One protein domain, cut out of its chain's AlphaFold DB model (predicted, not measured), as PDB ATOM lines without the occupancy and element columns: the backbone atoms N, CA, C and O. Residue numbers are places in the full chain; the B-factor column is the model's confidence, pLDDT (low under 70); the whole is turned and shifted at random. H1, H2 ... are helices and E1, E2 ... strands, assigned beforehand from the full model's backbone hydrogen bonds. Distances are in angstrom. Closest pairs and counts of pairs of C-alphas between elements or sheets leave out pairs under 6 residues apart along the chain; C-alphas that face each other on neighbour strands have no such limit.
ATOM      1  N   ARG A  60      69.398  92.628 124.170       69.94
ATOM      2  CA  ARG A  60      69.146  93.918 124.825       69.94
ATOM      3  C   ARG A  60      69.320  95.087 123.874       69.94
ATOM      4  O   ARG A  60      70.226  95.103 123.037       69.94
ATOM      5  N   THR A  61      68.496  96.111 124.052       80.50
ATOM      6  CA  THR A  61      68.670  97.395 123.373       80.50
ATOM      7  C   THR A  61      69.603  98.273 124.203       80.50
ATOM      8  O   THR A  61      69.301  98.590 125.349       80.50
ATOM      9  N   THR A  62      70.747  98.660 123.643       78.81
ATOM     10  CA  THR A  62      71.721  99.550 124.302       78.81
ATOM     11  C   THR A  62      71.879 100.847 123.511       78.81
ATOM     12  O   THR A  62      71.938 100.783 122.283       78.81
ATOM     13  N   PRO A  63      71.962 102.021 124.160       89.81
ATOM     14  CA  PRO A  63      72.221 103.273 123.464       89.81
ATOM     15  C   PRO A  63      73.722 103.449 123.202       89.81
ATOM     16  O   PRO A  63      74.560 103.169 124.059       89.81
ATOM     17  N   VAL A  64      74.079 103.973 122.031       89.50
ATOM     18  CA  VAL A  64      75.436 104.446 121.723       89.50
ATOM     19  C   VAL A  64      75.362 105.821 121.090       89.50
ATOM     20  O   VAL A  64      74.592 106.050 120.160       89.50
ATOM     21  N   TYR A  65      76.202 106.732 121.562       92.94
ATOM     22  CA  TYR A  65      76.319 108.075 121.014       92.94
ATOM     23  C   TYR A  65      77.493 108.119 120.050       92.94
ATOM     24  O   TYR A  65      78.618 107.800 120.431       92.94
ATOM     25  N   LEU A  66      77.233 108.479 118.795       92.75
ATOM     26  CA  LEU A  66      78.246 108.471 117.743       92.75
ATOM     27  C   LEU A  66      78.201 109.749 116.922       92.75
ATOM     28  O   LEU A  66      77.134 110.315 116.674       92.75
ATOM     29  N   THR A  67      79.377 110.144 116.446       93.94
ATOM     30  CA  THR A  67      79.507 111.041 115.303       93.94
ATOM     31  C   THR A  67      79.520 110.190 114.042       93.94
ATOM     32  O   THR A  67      80.328 109.272 113.920       93.94
ATOM     33  N   ILE A  68      78.611 110.482 113.123       92.25
ATOM     34  CA  ILE A  68      78.510 109.850 111.816       92.25
ATOM     35  C   ILE A  68      79.227 110.756 110.808       92.25
ATOM     36  O   ILE A  68      78.801 111.908 110.651       92.25
ATOM     37  N   PRO A  69      80.296 110.271 110.155       90.31
ATOM     38  CA  PRO A  69      81.036 111.022 109.150       90.31
ATOM     39  C   PRO A  69      80.235 111.217 107.855       90.31
ATOM     40  O   PRO A  69      79.200 110.577 107.616       90.31
ATOM     41  N   SER A  70      80.744 112.117 107.018       87.31
ATOM     42  CA  SER A  70      80.265 112.337 105.654       87.31
ATOM     43  C   SER A  70      80.442 111.092 104.771       87.31
ATOM     44  O   SER A  70      81.273 110.225 105.046       87.31
ATOM     45  N   GLU A  71      79.682 110.992 103.675       82.88
ATOM     46  CA  GLU A  71      79.853 109.898 102.704       82.88
ATOM     47  C   GLU A  71      81.261 109.881 102.088       82.88
ATOM     48  O   GLU A  71      81.819 108.814 101.822       82.88
ATOM     49  N   SER A  72      81.816 111.070 101.838       83.56
ATOM     50  CA  SER A  72      83.110 111.274 101.187       83.56
ATOM     51  C   SER A  72      84.276 110.726 102.013       83.56
ATOM     52  O   SER A  72      85.195 110.149 101.435       83.56
ATOM     53  N   GLU A  73      84.200 110.792 103.344       83.06
ATOM     54  CA  GLU A  73      85.218 110.256 104.261       83.06
ATOM     55  C   GLU A  73      85.291 108.719 104.289       83.06
ATOM     56  O   GLU A  73      86.302 108.163 104.710       83.06
ATOM     57  N   VAL A  74      84.250 108.010 103.836       83.38
ATOM     58  CA  VAL A  74      84.152 106.544 103.986       83.38
ATOM     59  C   VAL A  74      84.062 105.782 102.664       83.38
ATOM     60  O   VAL A  74      83.788 104.582 102.669       83.38
ATOM     61  N   MET A  75      84.268 106.446 101.520       76.88
ATOM     62  CA  MET A  75      84.068 105.877 100.173       76.88
ATOM     63  C   MET A  75      84.744 104.506  99.969       76.88
ATOM     64  O   MET A  75      84.155 103.652  99.309       76.88
ATOM     65  N   GLY A  76      85.921 104.278 100.569       79.69
ATOM     66  CA  GLY A  76      86.678 103.022 100.477       79.69
ATOM     67  C   GLY A  76      86.387 101.967 101.555       79.69
ATOM     68  O   GLY A  76      86.821 100.833 101.401       79.69
ATOM     69  N   ASP A  77      85.646 102.300 102.620       84.38
ATOM     70  CA  ASP A  77      85.486 101.437 103.810       84.38
ATOM     71  C   ASP A  77      84.020 101.277 104.259       84.38
ATOM     72  O   ASP A  77      83.685 101.010 105.414       84.38
ATOM     73  N   ARG A  78      83.086 101.440 103.321       84.19
ATOM     74  CA  ARG A  78      81.642 101.487 103.607       84.19
ATOM     75  C   ARG A  78      81.107 100.265 104.352       84.19
ATOM     76  O   ARG A  78      80.137 100.386 105.093       84.19
ATOM     77  N   ILE A  79      81.714  99.092 104.159       84.69
ATOM     78  CA  ILE A  79      81.270  97.849 104.802       84.69
ATOM     79  C   ILE A  79      81.558  97.832 106.312       84.69
ATOM     80  O   ILE A  79      80.811  97.203 107.064       84.69
ATOM     81  N   ASN A  80      82.593  98.544 106.765       86.25
ATOM     82  CA  ASN A  80      83.025  98.582 108.163       86.25
ATOM     83  C   ASN A  80      82.550  99.840 108.910       86.25
ATOM     84  O   ASN A  80      82.817  99.969 110.105       86.25
ATOM     85  N   GLN A  81      81.824 100.748 108.246       89.38
ATOM     86  CA  GLN A  81      81.472 102.070 108.776       89.38
ATOM     87  C   GLN A  81      79.959 102.323 108.848       89.38
ATOM     88  O   GLN A  81      79.145 101.636 108.225       89.38
ATOM     89  N   ILE A  82      79.591 103.362 109.600       90.69
ATOM     90  CA  ILE A  82      78.277 104.013 109.563       90.69
ATOM     91  C   ILE A  82      78.464 105.436 109.035       90.69
ATOM     92  O   ILE A  82      79.403 106.109 109.445       90.69
ATOM     93  N   TYR A  83      77.619 105.894 108.115       90.81
ATOM     94  CA  TYR A  83      77.836 107.157 107.404       90.81
ATOM     95  C   TYR A  83      76.536 107.774 106.883       90.81
ATOM     96  O   TYR A  83      75.503 107.102 106.770       90.81
ATOM     97  N   VAL A  84      76.584 109.068 106.565       90.00
ATOM     98  CA  VAL A  84      75.490 109.759 105.871       90.00
ATOM     99  C   VAL A  84      75.559 109.435 104.386       90.00
ATOM    100  O   VAL A  84      76.628 109.455 103.797       90.00
ATOM    101  N   PHE A  85      74.427 109.124 103.765       86.75
ATOM    102  CA  PHE A  85      74.366 108.650 102.387       86.75
ATOM    103  C   PHE A  85      73.261 109.348 101.601       86.75
ATOM    104  O   PHE A  85      72.160 109.587 102.113       86.75
ATOM    105  N   ARG A  86      73.528 109.615 100.318       84.25
ATOM    106  CA  ARG A  86      72.492 110.045  99.375       84.25
ATOM    107  C   ARG A  86      71.782 108.838  98.766       84.25
ATOM    108  O   ARG A  86      72.303 108.189  97.868       84.25
ATOM    109  N   TRP A  87      70.564 108.575  99.225       67.44
ATOM    110  CA  TRP A  87      69.825 107.350  98.931       67.44
ATOM    111  C   TRP A  87      69.290 107.251  97.494       67.44
ATOM    112  O   TRP A  87      69.666 106.349  96.749       67.44
ATOM    113  N   THR A  88      68.401 108.163  97.105       67.81
ATOM    114  CA  THR A  88      67.762 108.228  95.779       67.81
ATOM    115  C   THR A  88      67.309 109.659  95.492       67.81
ATOM    116  O   THR A  88      67.452 110.540  96.339       67.81
ATOM    117  N   TYR A  89      66.724 109.883  94.315       61.84
ATOM    118  CA  TYR A  89      65.929 111.068  94.014       61.84
ATOM    119  C   TYR A  89      64.444 110.709  93.965       61.84
ATOM    120  O   TYR A  89      64.095 109.609  93.539       61.84
ATOM    121  N   TYR A  90      63.572 111.632  94.353       57.12
ATOM    122  CA  TYR A  90      62.173 111.614  93.923       57.12
ATOM    123  C   TYR A  90      61.906 112.858  93.085       57.12
ATOM    124  O   TYR A  90      62.512 113.906  93.317       57.12
ATOM    125  N   THR A  91      61.010 112.720  92.116       50.91
ATOM    126  CA  THR A  91      60.546 113.814  91.269       50.91
ATOM    127  C   THR A  91      59.394 114.521  91.985       50.91
ATOM    128  O   THR A  91      58.435 113.870  92.399       50.91
ATOM    129  N   THR A  92      59.490 115.831  92.209       62.78
ATOM    130  CA  THR A  92      58.359 116.628  92.716       62.78
ATOM    131  C   THR A  92      57.267 116.748  91.649       62.78
ATOM    132  O   THR A  92      57.506 116.465  90.478       62.78
ATOM    133  N   ALA A  93      56.077 117.231  92.027       62.34
ATOM    134  CA  ALA A  93      55.031 117.586  91.058       62.34
ATOM    135  C   ALA A  93      55.509 118.626  90.018       62.34
ATOM    136  O   ALA A  93      54.992 118.666  88.910       62.34
ATOM    137  N   ALA A  94      56.533 119.418  90.358       70.31
ATOM    138  CA  ALA A  94      57.188 120.382  89.475       70.31
ATOM    139  C   ALA A  94      58.375 119.793  88.678       70.31
ATOM    140  O   ALA A  94      59.130 120.537  88.062       70.31
ATOM    141  N   GLY A  95      58.596 118.473  88.706       63.12
ATOM    142  CA  GLY A  95      59.674 117.822  87.951       63.12
ATOM    143  C   GLY A  95      61.054 117.823  88.628       63.12
ATOM    144  O   GLY A  95      61.995 117.224  88.106       63.12
ATOM    145  N   GLU A  96      61.210 118.445  89.801       63.09
ATOM    146  CA  GLU A  96      62.515 118.552  90.465       63.09
ATOM    147  C   GLU A  96      62.936 117.232  91.115       63.09
ATOM    148  O   GLU A  96      62.202 116.657  91.922       63.09
ATOM    149  N   LYS A  97      64.161 116.782  90.830       64.31
ATOM    150  CA  LYS A  97      64.778 115.624  91.487       64.31
ATOM    151  C   LYS A  97      65.458 116.055  92.782       64.31
ATOM    152  O   LYS A  97      66.561 116.596  92.756       64.31
ATOM    153  N   LEU A  98      64.842 115.764  93.926       64.31
ATOM    154  CA  LEU A  98      65.418 116.086  95.235       64.31
ATOM    155  C   LEU A  98      66.048 114.850  95.892       64.31
ATOM    156  O   LEU A  98      65.415 113.790  95.926       64.31
ATOM    157  N   PRO A  99      67.288 114.957  96.407       70.69
ATOM    158  CA  PRO A  99      67.970 113.830  97.018       70.69
ATOM    159  C   PRO A  99      67.361 113.478  98.378       70.69
ATOM    160  O   PRO A  99      67.110 114.350  99.209       70.69
ATOM    161  N   ARG A 100      67.169 112.182  98.630       83.12
ATOM    162  CA  ARG A 100      66.838 111.647  99.958       83.12
ATOM    163  C   ARG A 100      68.135 111.394 100.718       83.12
ATOM    164  O   ARG A 100      69.042 110.758 100.179       83.12
ATOM    165  N   ILE A 101      68.225 111.890 101.949       89.06
ATOM    166  CA  ILE A 101      69.391 111.705 102.818       89.06
ATOM    167  C   ILE A 101      69.057 110.657 103.876       89.06
ATOM    168  O   ILE A 101      67.988 110.695 104.484       89.06
ATOM    169  N   ALA A 102      69.968 109.715 104.085       89.44
ATOM    170  CA  ALA A 102      69.808 108.636 105.045       89.44
ATOM    171  C   ALA A 102      71.095 108.409 105.839       89.44
ATOM    172  O   ALA A 102      72.179 108.799 105.414       89.44
ATOM    173  N   ILE A 103      70.964 107.737 106.975       90.75
ATOM    174  CA  ILE A 103      72.072 107.126 107.704       90.75
ATOM    175  C   ILE A 103      72.130 105.657 107.301       90.75
ATOM    176  O   ILE A 103      71.108 104.968 107.339       90.75
ATOM    177  N   ARG A 104      73.314 105.178 106.920       88.88
ATOM    178  CA  ARG A 104      73.560 103.802 106.475       88.88
ATOM    179  C   ARG A 104      74.649 103.161 107.323       88.88
ATOM    180  O   ARG A 104      75.641 103.823 107.609       88.88
ATOM    181  N   ALA A 105      74.486 101.885 107.681       89.12
ATOM    182  CA  ALA A 105      75.538 101.096 108.322       89.12
ATOM    183  C   ALA A 105      75.920  99.873 107.477       89.12
ATOM    184  O   ALA A 105      75.058  99.169 106.936       89.12
ATOM    185  N   GLY A 106      77.228  99.647 107.367       88.50
ATOM    186  CA  GLY A 106      77.809  98.513 106.665       88.50
ATOM    187  C   GLY A 106      77.633  97.184 107.405       88.50
ATOM    188  O   GLY A 106      77.464  97.147 108.626       88.50
ATOM    189  N   ALA A 107      77.688  96.076 106.666       85.06
ATOM    190  CA  ALA A 107      77.474  94.735 107.216       85.06
ATOM    191  C   ALA A 107      78.452  94.364 108.349       85.06
ATOM    192  O   ALA A 107      78.028  93.845 109.383       85.06
ATOM    193  N   ASN A 108      79.745  94.671 108.207       85.56
ATOM    194  CA  ASN A 108      80.742  94.368 109.239       85.56
ATOM    195  C   ASN A 108      80.608  95.285 110.457       85.56
ATOM    196  O   ASN A 108      80.821  94.842 111.587       85.56
ATOM    197  N   TRP A 109      80.199  96.541 110.248       87.88
ATOM    198  CA  TRP A 109      79.892  97.446 111.353       87.88
ATOM    199  C   TRP A 109      78.785  96.862 112.239       87.88
ATOM    200  O   TRP A 109      78.938  96.816 113.460       87.88
ATOM    201  N   ILE A 110      77.710  96.347 111.628       85.12
ATOM    202  CA  ILE A 110      76.594  95.721 112.351       85.12
ATOM    203  C   ILE A 110      77.030  94.445 113.059       85.12
ATOM    204  O   ILE A 110      76.712  94.283 114.232       85.12
ATOM    205  N   LYS A 111      77.805  93.570 112.406       81.25
ATOM    206  CA  LYS A 111      78.346  92.367 113.062       81.25
ATOM    207  C   LYS A 111      79.140  92.714 114.325       81.25
ATOM    208  O   LYS A 111      78.995  92.051 115.342       81.25
ATOM    209  N   LYS A 112      79.948  93.777 114.274       82.00
ATOM    210  CA  LYS A 112      80.787  94.204 115.402       82.00
ATOM    211  C   LYS A 112      80.009  94.942 116.492       82.00
ATOM    212  O   LYS A 112      80.389  94.887 117.658       82.00
ATOM    213  N   ARG A 113      78.987  95.719 116.124       81.31
ATOM    214  CA  ARG A 113      78.331  96.660 117.044       81.31
ATOM    215  C   ARG A 113      76.883  96.316 117.371       81.31
ATOM    216  O   ARG A 113      76.362  96.951 118.275       81.31
ATOM    217  N   GLY A 114      76.265  95.326 116.744       81.62
ATOM    218  CA  GLY A 114      74.842  95.018 116.890       81.62
ATOM    219  C   GLY A 114      73.971  95.770 115.883       81.62
ATOM    220  O   GLY A 114      74.395  96.755 115.270       81.62
ATOM    221  N   VAL A 115      72.740  95.290 115.705       84.44
ATOM    222  CA  VAL A 115      71.784  95.816 114.718       84.44
ATOM    223  C   VAL A 115      71.131  97.082 115.274       84.44
ATOM    224  O   VAL A 115      70.494  97.013 116.326       84.44
ATOM    225  N   PRO A 116      71.252  98.251 114.618       87.94
ATOM    226  CA  PRO A 116      70.508  99.433 115.038       87.94
ATOM    227  C   PRO A 116      68.991  99.186 114.958       87.94
ATOM    228  O   PRO A 116      68.489  98.693 113.952       87.94
ATOM    229  N   VAL A 117      68.268  99.538 116.019       88.25
ATOM    230  CA  VAL A 117      66.800  99.465 116.136       88.25
ATOM    231  C   VAL A 117      66.182 100.828 115.846       88.25
ATOM    232  O   VAL A 117      65.169 100.922 115.160       88.25
ATOM    233  N   SER A 118      66.815 101.896 116.328       90.62
ATOM    234  CA  SER A 118      66.428 103.274 116.037       90.62
ATOM    235  C   SER A 118      67.630 104.206 116.104       90.62
ATOM    236  O   SER A 118      68.621 103.938 116.788       90.62
ATOM    237  N   VAL A 119      67.552 105.326 115.386       92.50
ATOM    238  CA  VAL A 119      68.589 106.363 115.406       92.50
ATOM    239  C   VAL A 119      67.939 107.700 115.711       92.50
ATOM    240  O   VAL A 119      67.139 108.179 114.925       92.50
ATOM    241  N   THR A 120      68.280 108.336 116.821       95.19
ATOM    242  CA  THR A 120      67.817 109.685 117.156       95.19
ATOM    243  C   THR A 120      68.865 110.701 116.731       95.19
ATOM    244  O   THR A 120      70.007 110.659 117.194       95.19
ATOM    245  N   LEU A 121      68.490 111.636 115.860       95.25
ATOM    246  CA  LEU A 121      69.382 112.704 115.418       95.25
ATOM    247  C   LEU A 121      69.475 113.799 116.488       95.25
ATOM    248  O   LEU A 121      68.457 114.356 116.881       95.25
ATOM    249  N   LEU A 122      70.688 114.110 116.951       95.94
ATOM    250  CA  LEU A 122      70.918 115.060 118.046       95.94
ATOM    251  C   LEU A 122      71.483 116.389 117.546       95.94
ATOM    252  O   LEU A 122      70.976 117.445 117.912       95.94
ATOM    253  N   LYS A 123      72.544 116.334 116.728       96.56
ATOM    254  CA  LYS A 123      73.234 117.523 116.206       96.56
ATOM    255  C   LYS A 123      73.682 117.330 114.764       96.56
ATOM    256  O   LYS A 123      73.894 116.200 114.327       96.56
ATOM    257  N   ILE A 124      73.921 118.437 114.069       95.81
ATOM    258  CA  ILE A 124      74.575 118.457 112.754       95.81
ATOM    259  C   ILE A 124      75.778 119.388 112.756       95.81
ATOM    260  O   ILE A 124      75.793 120.373 113.492       95.81
ATOM    261  N   TYR A 125      76.776 119.099 111.929       94.38
ATOM    262  CA  TYR A 125      77.917 119.985 111.745       94.38
ATOM    263  C   TYR A 125      77.703 120.886 110.528       94.38
ATOM    264  O   TYR A 125      77.553 120.401 109.408       94.38
ATOM    265  N   LYS A 126      77.661 122.203 110.740       90.12
ATOM    266  CA  LYS A 126      77.442 123.189 109.675       90.12
ATOM    267  C   LYS A 126      78.114 124.512 110.024       90.12
ATOM    268  O   LYS A 126      78.093 124.931 111.180       90.12
ATOM    269  N   ASN A 127      78.683 125.182 109.022       88.06
ATOM    270  CA  ASN A 127      79.376 126.469 109.175       88.06
ATOM    271  C   ASN A 127      80.434 126.436 110.298       88.06
ATOM    272  O   ASN A 127      80.483 127.331 111.138       88.06
ATOM    273  N   GLY A 128      81.222 125.358 110.362       90.06
ATOM    274  CA  GLY A 128      82.305 125.200 111.338       90.06
ATOM    275  C   GLY A 128      81.877 124.828 112.766       90.06
ATOM    276  O   GLY A 128      82.740 124.694 113.632       90.06
ATOM    277  N   ARG A 129      80.580 124.631 113.047       94.81
ATOM    278  CA  ARG A 129      80.088 124.322 114.401       94.81
ATOM    279  C   ARG A 129      79.017 123.235 114.440       94.81
ATOM    280  O   ARG A 129      78.314 122.987 113.463       94.81
ATOM    281  N   TRP A 130      78.864 122.620 115.612       95.56
ATOM    282  CA  TRP A 130      77.753 121.715 115.905       95.56
ATOM    283  C   TRP A 130      76.494 122.511 116.254       95.56
ATOM    284  O   TRP A 130      76.519 123.352 117.149       95.56
ATOM    285  N   ILE A 131      75.399 122.225 115.558       95.31
ATOM    286  CA  ILE A 131      74.079 122.823 115.766       95.31
ATOM    287  C   ILE A 131      73.152 121.747 116.329       95.31
ATOM    288  O   ILE A 131      73.030 120.670 115.742       95.31
ATOM    289  N   ASP A 132      72.513 122.036 117.459       95.19
ATOM    290  CA  ASP A 132      71.522 121.159 118.085       95.19
ATOM    291  C   ASP A 132      70.218 121.087 117.274       95.19
ATOM    292  O   ASP A 132      69.782 122.077 116.683       95.19
ATOM    293  N   ILE A 133      69.582 119.913 117.276       93.06
ATOM    294  CA  ILE A 133      68.244 119.689 116.712       93.06
ATOM    295  C   ILE A 133      67.274 119.441 117.874       93.06
ATOM    296  O   ILE A 133      67.242 118.329 118.410       93.06
ATOM    297  N   PRO A 134      66.487 120.449 118.291       89.31
ATOM    298  CA  PRO A 134      65.569 120.323 119.421       89.31
ATOM    299  C   PRO A 134      64.508 119.234 119.235       89.31
ATOM    300  O   PRO A 134      64.151 118.565 120.199       89.31
ATOM    301  N   GLU A 135      64.041 119.019 118.001       91.00
ATOM    302  CA  GLU A 135      62.998 118.040 117.671       91.00
ATOM    303  C   GLU A 135      63.449 116.591 117.862       91.00
ATOM    304  O   GLU A 135      62.600 115.707 117.939       91.00
ATOM    305  N   LYS A 136      64.769 116.345 117.903       91.00
ATOM    306  CA  LYS A 136      65.390 115.023 118.082       91.00
ATOM    307  C   LYS A 136      64.655 113.907 117.319       91.00
ATOM    308  O   LYS A 136      64.172 112.950 117.932       91.00
ATOM    309  N   PRO A 137      64.526 114.016 115.984       92.12
ATOM    310  CA  PRO A 137      63.736 113.067 115.215       92.12
ATOM    311  C   PRO A 137      64.340 111.668 115.352       92.12
ATOM    312  O   PRO A 137      65.546 111.475 115.160       92.12
ATOM    313  N   THR A 138      63.493 110.697 115.687       91.31
ATOM    314  CA  THR A 138      63.881 109.287 115.760       91.31
ATOM    315  C   THR A 138      63.588 108.621 114.426       91.31
ATOM    316  O   THR A 138      62.457 108.592 113.947       91.31
ATOM    317  N   LEU A 139      64.648 108.134 113.800       89.19
ATOM    318  CA  LEU A 139      64.648 107.521 112.488       89.19
ATOM    319  C   LEU A 139      64.386 106.026 112.647       89.19
ATOM    320  O   LEU A 139      65.053 105.351 113.437       89.19
ATOM    321  N   THR A 140      63.423 105.526 111.880       79.44
ATOM    322  CA  THR A 140      63.061 104.106 111.858       79.44
ATOM    323  C   THR A 140      63.836 103.387 110.748       79.44
ATOM    324  O   THR A 140      64.056 103.982 109.684       79.44
ATOM    325  N   PRO A 141      64.253 102.129 110.958       81.06
ATOM    326  CA  PRO A 141      64.985 101.374 109.955       81.06
ATOM    327  C   PRO A 141      64.107 101.132 108.722       81.06
ATOM    328  O   PRO A 141      62.968 100.683 108.831       81.06
ATOM    329  N   GLY A 142      64.627 101.429 107.536       74.31
ATOM    330  CA  GLY A 142      64.032 101.051 106.260       74.31
ATOM    331  C   GLY A 142      64.634  99.751 105.725       74.31
ATOM    332  O   GLY A 142      65.750  99.378 106.073       74.31
ATOM    333  N   ILE A 143      63.917  99.093 104.813       68.06
ATOM    334  CA  ILE A 143      64.366  97.856 104.150       68.06
ATOM    335  C   ILE A 143      65.629  98.141 103.307       68.06
ATOM    336  O   ILE A 143      65.537  98.976 102.400       68.06
ATOM    337  N   PRO A 144      66.788  97.501 103.542       67.00
ATOM    338  CA  PRO A 144      67.983  97.669 102.702       67.00
ATOM    339  C   PRO A 144      67.683  97.346 101.223       67.00
ATOM    340  O   PRO A 144      66.940  96.406 100.953       67.00
ATOM    341  N   ARG A 145      68.206  98.121 100.253       60.50
ATOM    342  CA  ARG A 145      67.977  97.857  98.802       60.50
ATOM    343  C   ARG A 145      69.251  97.721  97.960       60.50
ATOM    344  O   ARG A 145      69.154  97.226  96.842       60.50
ATOM    345  N   TYR A 146      70.414  98.172  98.436       63.91
ATOM    346  CA  TYR A 146      71.697  97.896  97.768       63.91
ATOM    347  C   TYR A 146      72.135  96.448  98.037       63.91
ATOM    348  O   TYR A 146      71.536  95.823  98.914       63.91
ATOM    349  N   PRO A 147      73.132  95.881  97.314       62.59
ATOM    350  CA  PRO A 147      73.542  94.496  97.533       62.59
ATOM    351  C   PRO A 147      73.707  94.222  99.028       62.59
ATOM    352  O   PRO A 147      74.397  94.965  99.738       62.59
ATOM    353  N   SER A 148      73.026  93.173  99.493       60.19
ATOM    354  CA  SER A 148      72.921  92.770 100.902       60.19
ATOM    355  C   SER A 148      74.282  92.507 101.556       60.19
ATOM    356  O   SER A 148      74.399  92.470 102.775       60.19
ATOM    357  N   THR A 149      75.330  92.378 100.743       61.31
ATOM    358  CA  THR A 149      76.731  92.258 101.149       61.31
ATOM    359  C   THR A 149      77.332  93.561 101.687       61.31
ATOM    360  O   THR A 149      78.296  93.506 102.444       61.31
ATOM    361  N   ILE A 150      76.783  94.732 101.336       66.50
ATOM    362  CA  ILE A 150      77.324  96.048 101.730       66.50
ATOM    363  C   ILE A 150      76.383  96.771 102.697       66.50
ATOM    364  O   ILE A 150      76.845  97.391 103.650       66.50
ATOM    365  N   GLU A 151      75.071  96.750 102.448       72.69
ATOM    366  CA  GLU A 151      74.068  97.421 103.288       72.69
ATOM    367  C   GLU A 151      73.374  96.433 104.219       72.69
ATOM    368  O   GLU A 151      72.654  95.558 103.749       72.69
ATOM    369  N   ALA A 152      73.521  96.622 105.529       78.50
ATOM    370  CA  ALA A 152      72.779  95.831 106.509       78.50
ATOM    371  C   ALA A 152      71.775  96.672 107.320       78.50
ATOM    372  O   ALA A 152      70.880  96.123 107.956       78.50
ATOM    373  N   TYR A 153      71.874  98.006 107.265       86.62
ATOM    374  CA  TYR A 153      70.928  98.919 107.904       86.62
ATOM    375  C   TYR A 153      70.846 100.259 107.187       86.62
ATOM    376  O   TYR A 153      71.858 100.789 106.712       86.62
ATOM    377  N   ARG A 154      69.652 100.858 107.225       87.44
ATOM    378  CA  ARG A 154      69.404 102.216 106.755       87.44
ATOM    379  C   ARG A 154      68.259 102.876 107.499       87.44
ATOM    380  O   ARG A 154      67.246 102.236 107.726       87.44
ATOM    381  N   ALA A 155      68.363 104.177 107.751       89.56
ATOM    382  CA  ALA A 155      67.244 104.994 108.209       89.56
ATOM    383  C   ALA A 155      67.243 106.364 107.518       89.56
ATOM    384  O   ALA A 155      68.260 107.056 107.478       89.56
ATOM    385  N   GLU A 156      66.110 106.745 106.932       90.06
ATOM    386  CA  GLU A 156      65.966 108.013 106.212       90.06
ATOM    387  C   GLU A 156      65.737 109.178 107.175       90.06
ATOM    388  O   GLU A 156      64.951 109.062 108.113       90.06
ATOM    389  N   ILE A 157      66.388 110.317 106.920       90.50
ATOM    390  CA  ILE A 157      66.168 111.544 107.688       90.50
ATOM    391  C   ILE A 157      64.918 112.257 107.142       90.50
ATOM    392  O   ILE A 157      64.861 112.523 105.937       90.50
ATOM    393  N   PRO A 158      63.933 112.622 107.991       89.31
ATOM    394  CA  PRO A 158      62.722 113.305 107.556       89.31
ATOM    395  C   PRO A 158      63.009 114.551 106.714       89.31
ATOM    396  O   PRO A 158      63.843 115.390 107.058       89.31
ATOM    397  N   ARG A 159      62.278 114.708 105.608       86.00
ATOM    398  CA  ARG A 159      62.505 115.784 104.628       86.00
ATOM    399  C   ARG A 159      62.386 117.184 105.228       86.00
ATOM    400  O   ARG A 159      63.127 118.081 104.829       86.00
ATOM    401  N   ASN A 160      61.451 117.388 106.152       88.19
ATOM    402  CA  ASN A 160      61.292 118.653 106.871       88.19
ATOM    403  C   ASN A 160      62.562 119.007 107.661       88.19
ATOM    404  O   ASN A 160      63.003 120.150 107.602       88.19
ATOM    405  N   ILE A 161      63.195 118.022 108.303       91.56
ATOM    406  CA  ILE A 161      64.465 118.188 109.020       91.56
ATOM    407  C   ILE A 161      65.603 118.458 108.030       91.56
ATOM    408  O   ILE A 161      66.332 119.437 108.185       91.56
ATOM    409  N   VAL A 162      65.711 117.662 106.961       90.19
ATOM    410  CA  VAL A 162      66.730 117.857 105.915       90.19
ATOM    411  C   VAL A 162      66.667 119.271 105.334       90.19
ATOM    412  O   VAL A 162      67.696 119.930 105.236       90.19
ATOM    413  N   ARG A 163      65.468 119.765 104.996       88.12
ATOM    414  CA  ARG A 163      65.261 121.115 104.446       88.12
ATOM    415  C   ARG A 163      65.552 122.213 105.459       88.12
ATOM    416  O   ARG A 163      66.293 123.133 105.135       88.12
ATOM    417  N   LYS A 164      64.998 122.105 106.671       90.62
ATOM    418  CA  LYS A 164      65.158 123.109 107.733       90.62
ATOM    419  C   LYS A 164      66.629 123.339 108.071       90.62
ATOM    420  O   LYS A 164      67.055 124.475 108.243       90.62
ATOM    421  N   TYR A 165      67.405 122.261 108.128       90.56
ATOM    422  CA  TYR A 165      68.806 122.312 108.531       90.56
ATOM    423  C   TYR A 165      69.794 122.296 107.350       90.56
ATOM    424  O   TYR A 165      70.981 122.575 107.527       90.56
ATOM    425  N   GLY A 166      69.317 122.061 106.125       89.19
ATOM    426  CA  GLY A 166      70.142 121.957 104.918       89.19
ATOM    427  C   GLY A 166      71.133 120.797 104.992       89.19
ATOM    428  O   GLY A 166      72.311 120.987 104.704       89.19
ATOM    429  N   ILE A 167      70.674 119.629 105.448       90.25
ATOM    430  CA  ILE A 167      71.510 118.432 105.602       90.25
ATOM    431  C   ILE A 167      71.797 117.843 104.218       90.25
ATOM    432  O   ILE A 167      70.887 117.648 103.413       90.25
ATOM    433  N   THR A 168      73.057 117.520 103.949       90.06
ATOM    434  CA  THR A 168      73.496 116.846 102.720       90.06
ATOM    435  C   THR A 168      74.215 115.541 103.066       90.06
ATOM    436  O   THR A 168      74.420 115.233 104.239       90.06
ATOM    437  N   ARG A 169      74.626 114.765 102.056       87.94
ATOM    438  CA  ARG A 169      75.444 113.555 102.272       87.94
ATOM    439  C   ARG A 169      76.814 113.851 102.893       87.94
ATOM    440  O   ARG A 169      77.432 112.963 103.465       87.94
ATOM    441  N   ASP A 170      77.264 115.097 102.773       88.44
ATOM    442  CA  ASP A 170      78.562 115.561 103.245       88.44
ATOM    443  C   ASP A 170      78.450 116.311 104.585       88.44
ATOM    444  O   ASP A 170      79.369 117.003 105.002       88.44
ATOM    445  N   THR A 171      77.307 116.196 105.270       91.31
ATOM    446  CA  THR A 171      77.052 116.831 106.568       91.31
ATOM    447  C   THR A 171      77.250 115.819 107.700       91.31
ATOM    448  O   THR A 171      76.389 114.957 107.867       91.31
ATOM    449  N   PRO A 172      78.312 115.925 108.520       94.12
ATOM    450  CA  PRO A 172      78.479 115.073 109.693       94.12
ATOM    451  C   PRO A 172      77.339 115.250 110.701       94.12
ATOM    452  O   PRO A 172      76.844 116.362 110.923       94.12
ATOM    453  N   LEU A 173      76.943 114.158 111.352       95.38
ATOM    454  CA  LEU A 173      75.817 114.123 112.293       95.38
ATOM    455  C   LEU A 173      76.276 113.589 113.649       95.38
ATOM    456  O   LEU A 173      77.137 112.721 113.709       95.38
ATOM    457  N   ARG A 174      75.663 114.032 114.747       95.81
ATOM    458  CA  ARG A 174      75.729 113.329 116.038       95.81
ATOM    459  C   ARG A 174      74.389 112.691 116.320       95.81
ATOM    460  O   ARG A 174      73.359 113.365 116.256       95.81
ATOM    461  N   VAL A 175      74.411 111.412 116.661       95.12
ATOM    462  CA  VAL A 175      73.203 110.621 116.880       95.12
ATOM    463  C   VAL A 175      73.291 109.799 118.159       95.12
ATOM    464  O   VAL A 175      74.385 109.461 118.613       95.12
ATOM    465  N   ARG A 176      72.128 109.435 118.701       94.81
ATOM    466  CA  ARG A 176      71.975 108.289 119.602       94.81
ATOM    467  C   ARG A 176      71.473 107.113 118.776       94.81
ATOM    468  O   ARG A 176      70.467 107.243 118.091       94.81
ATOM    469  N   ILE A 177      72.159 105.984 118.832       91.12
ATOM    470  CA  ILE A 177      71.740 104.743 118.188       91.12
ATOM    471  C   ILE A 177      71.319 103.776 119.276       91.12
ATOM    472  O   ILE A 177      72.156 103.354 120.070       91.12
ATOM    473  N   ASP A 178      70.046 103.415 119.282       90.38
ATOM    474  CA  ASP A 178      69.552 102.326 120.109       90.38
ATOM    475  C   ASP A 178      69.738 101.050 119.288       90.38
ATOM    476  O   ASP A 178      69.159 100.905 118.213       90.38
ATOM    477  N   ARG A 179      70.628 100.161 119.728       85.19
ATOM    478  CA  ARG A 179      71.041  98.961 118.983       85.19
ATOM    479  C   ARG A 179      70.713  97.703 119.769       85.19
ATOM    480  O   ARG A 179      70.949  97.655 120.977       85.19
ATOM    481  N   ARG A 180      70.218  96.680 119.079       78.12
ATOM    482  CA  ARG A 180      70.031  95.344 119.631       78.12
ATOM    483  C   ARG A 180      71.389  94.651 119.627       78.12
ATOM    484  O   ARG A 180      71.978  94.407 118.573       78.12
ATOM    485  N   VAL A 181      71.908  94.414 120.825       65.75
ATOM    486  CA  VAL A 181      73.122  93.635 121.051       65.75
ATOM    487  C   VAL A 181      72.687  92.312 121.641       65.75
ATOM    488  O   VAL A 181      72.014  92.278 122.673       65.75
ATOM    489  N   THR A 182      73.092  91.239 120.983       62.56
ATOM    490  CA  THR A 182      73.041  89.897 121.540       62.56
ATOM    491  C   THR A 182      74.183  89.796 122.541       62.56
ATOM    492  O   THR A 182      75.352  89.788 122.156       62.56
ATOM    493  N   ALA A 183      73.859  89.850 123.828       61.06
ATOM    494  CA  ALA A 183      74.816  89.603 124.890       61.06
ATOM    495  C   ALA A 183      74.604  88.178 125.386       61.06
ATOM    496  O   ALA A 183      73.471  87.740 125.558       61.06
ATOM    497  N   TYR A 184      75.699  87.469 125.597       66.06
ATOM    498  CA  TYR A 184      75.670  86.165 126.229       66.06
ATOM    499  C   TYR A 184      75.929  86.383 127.720       66.06
ATOM    500  O   TYR A 184      76.779  87.210 128.065       66.06
ATOM    501  N   TYR A 185      75.196  85.686 128.580       76.38
ATOM    502  CA  TYR A 185      75.401  85.697 130.027       76.38
ATOM    503  C   TYR A 185      75.342  84.287 130.577       76.38
ATOM    504  O   TYR A 185      74.597  83.457 130.073       76.38
TER     505      TYR A 185
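Overview. This is residues 60 to 185 of the 357 residues of an uncharacterized protein of Thermoplasmata archaeon (UniProt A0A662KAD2). Two strongly twisted sheets form a small sandwich with crossed strands: E1, E7, E4 and E5 make a sheet curled like part of a barrel, and E2, E3 and E6 make the smaller sheet facing it. Two short helices, H1 and H2, sit at the borders of the sandwich, and the tip of the E2 and E3 hairpin and the end of E7 lie at opposite ends of the long axis. The printed part has 126 residues with seven named strands and two named helices, in the order E1 E2 E3 H1 E4 E5 E6 H2 E7, and its class is mostly strand. The sheets run E1 - E7 - E4 - E5 and E2 - E3 - E6, both antiparallel. The whole is compact, with a radius of gyration of the C-alphas of 14.6 A, yet elongated in outline, spanning 55 by 33 by 26 A.

Arrangement. The larger sheet holds E1, residues 60 to 68, E7, residues 173 to 185, E4, residues 115 to 126, and E5, residues 129 to 132. E1 and E7 are antiparallel, with N 64 and O 177 at 2.8 A. E7 and E4 are antiparallel too, with N 176 and O 120 at 2.9 A. E4 and E5 form a hairpin, with N 131 and O 124 at 2.8 A. The way across this sheet turns by 120 degrees. The other sheet has E2, residues 82 to 91, E3, residues 97 to 106, and E6, residues 151 to 156. E2 and E3 form a hairpin, with N 85 and O 102 at 2.8 A; E3 and E6 are antiparallel, with N 103 and O 155 at 2.8 A. In this sandwich, two sheets face to face, the facing parts are 10.0 A centre to centre and the strands stand at 59 degrees. H1, residues 107 to 113, is on the larger sheet at a height over the sheet of 9.2 A and only grazes the smaller one. H2, residues 159 to 165, only grazes both sheets. In H1 and H2 every O i to N i+4 pair is within hydrogen-bond range.

Along the chain. E1 begins at C-alpha 60, (69.146, 93.918, 124.825), and bends by 57 degrees at residue 65. E4, 28.4 A long, bends by 76 degrees at residue 118. E2 is 27.3 A long and E3 26.3 A. E7, the longest strand at 33.5 A, ends at C-alpha 185, (75.401, 85.697, 130.027).

Size, cuts and confidence. The two C-alphas farthest apart, those of Ala 94 and Tyr 185, are 56.4 A apart. The printed part has no cut. The links E1 to E2 and E5 to E6 are long, with 13 and 18 residues. The mean pLDDT of the printed part is 83.2; residue 60 and residues 87 to 93, 95 to 98, 143 to 150 and 181 to 184 are under 70.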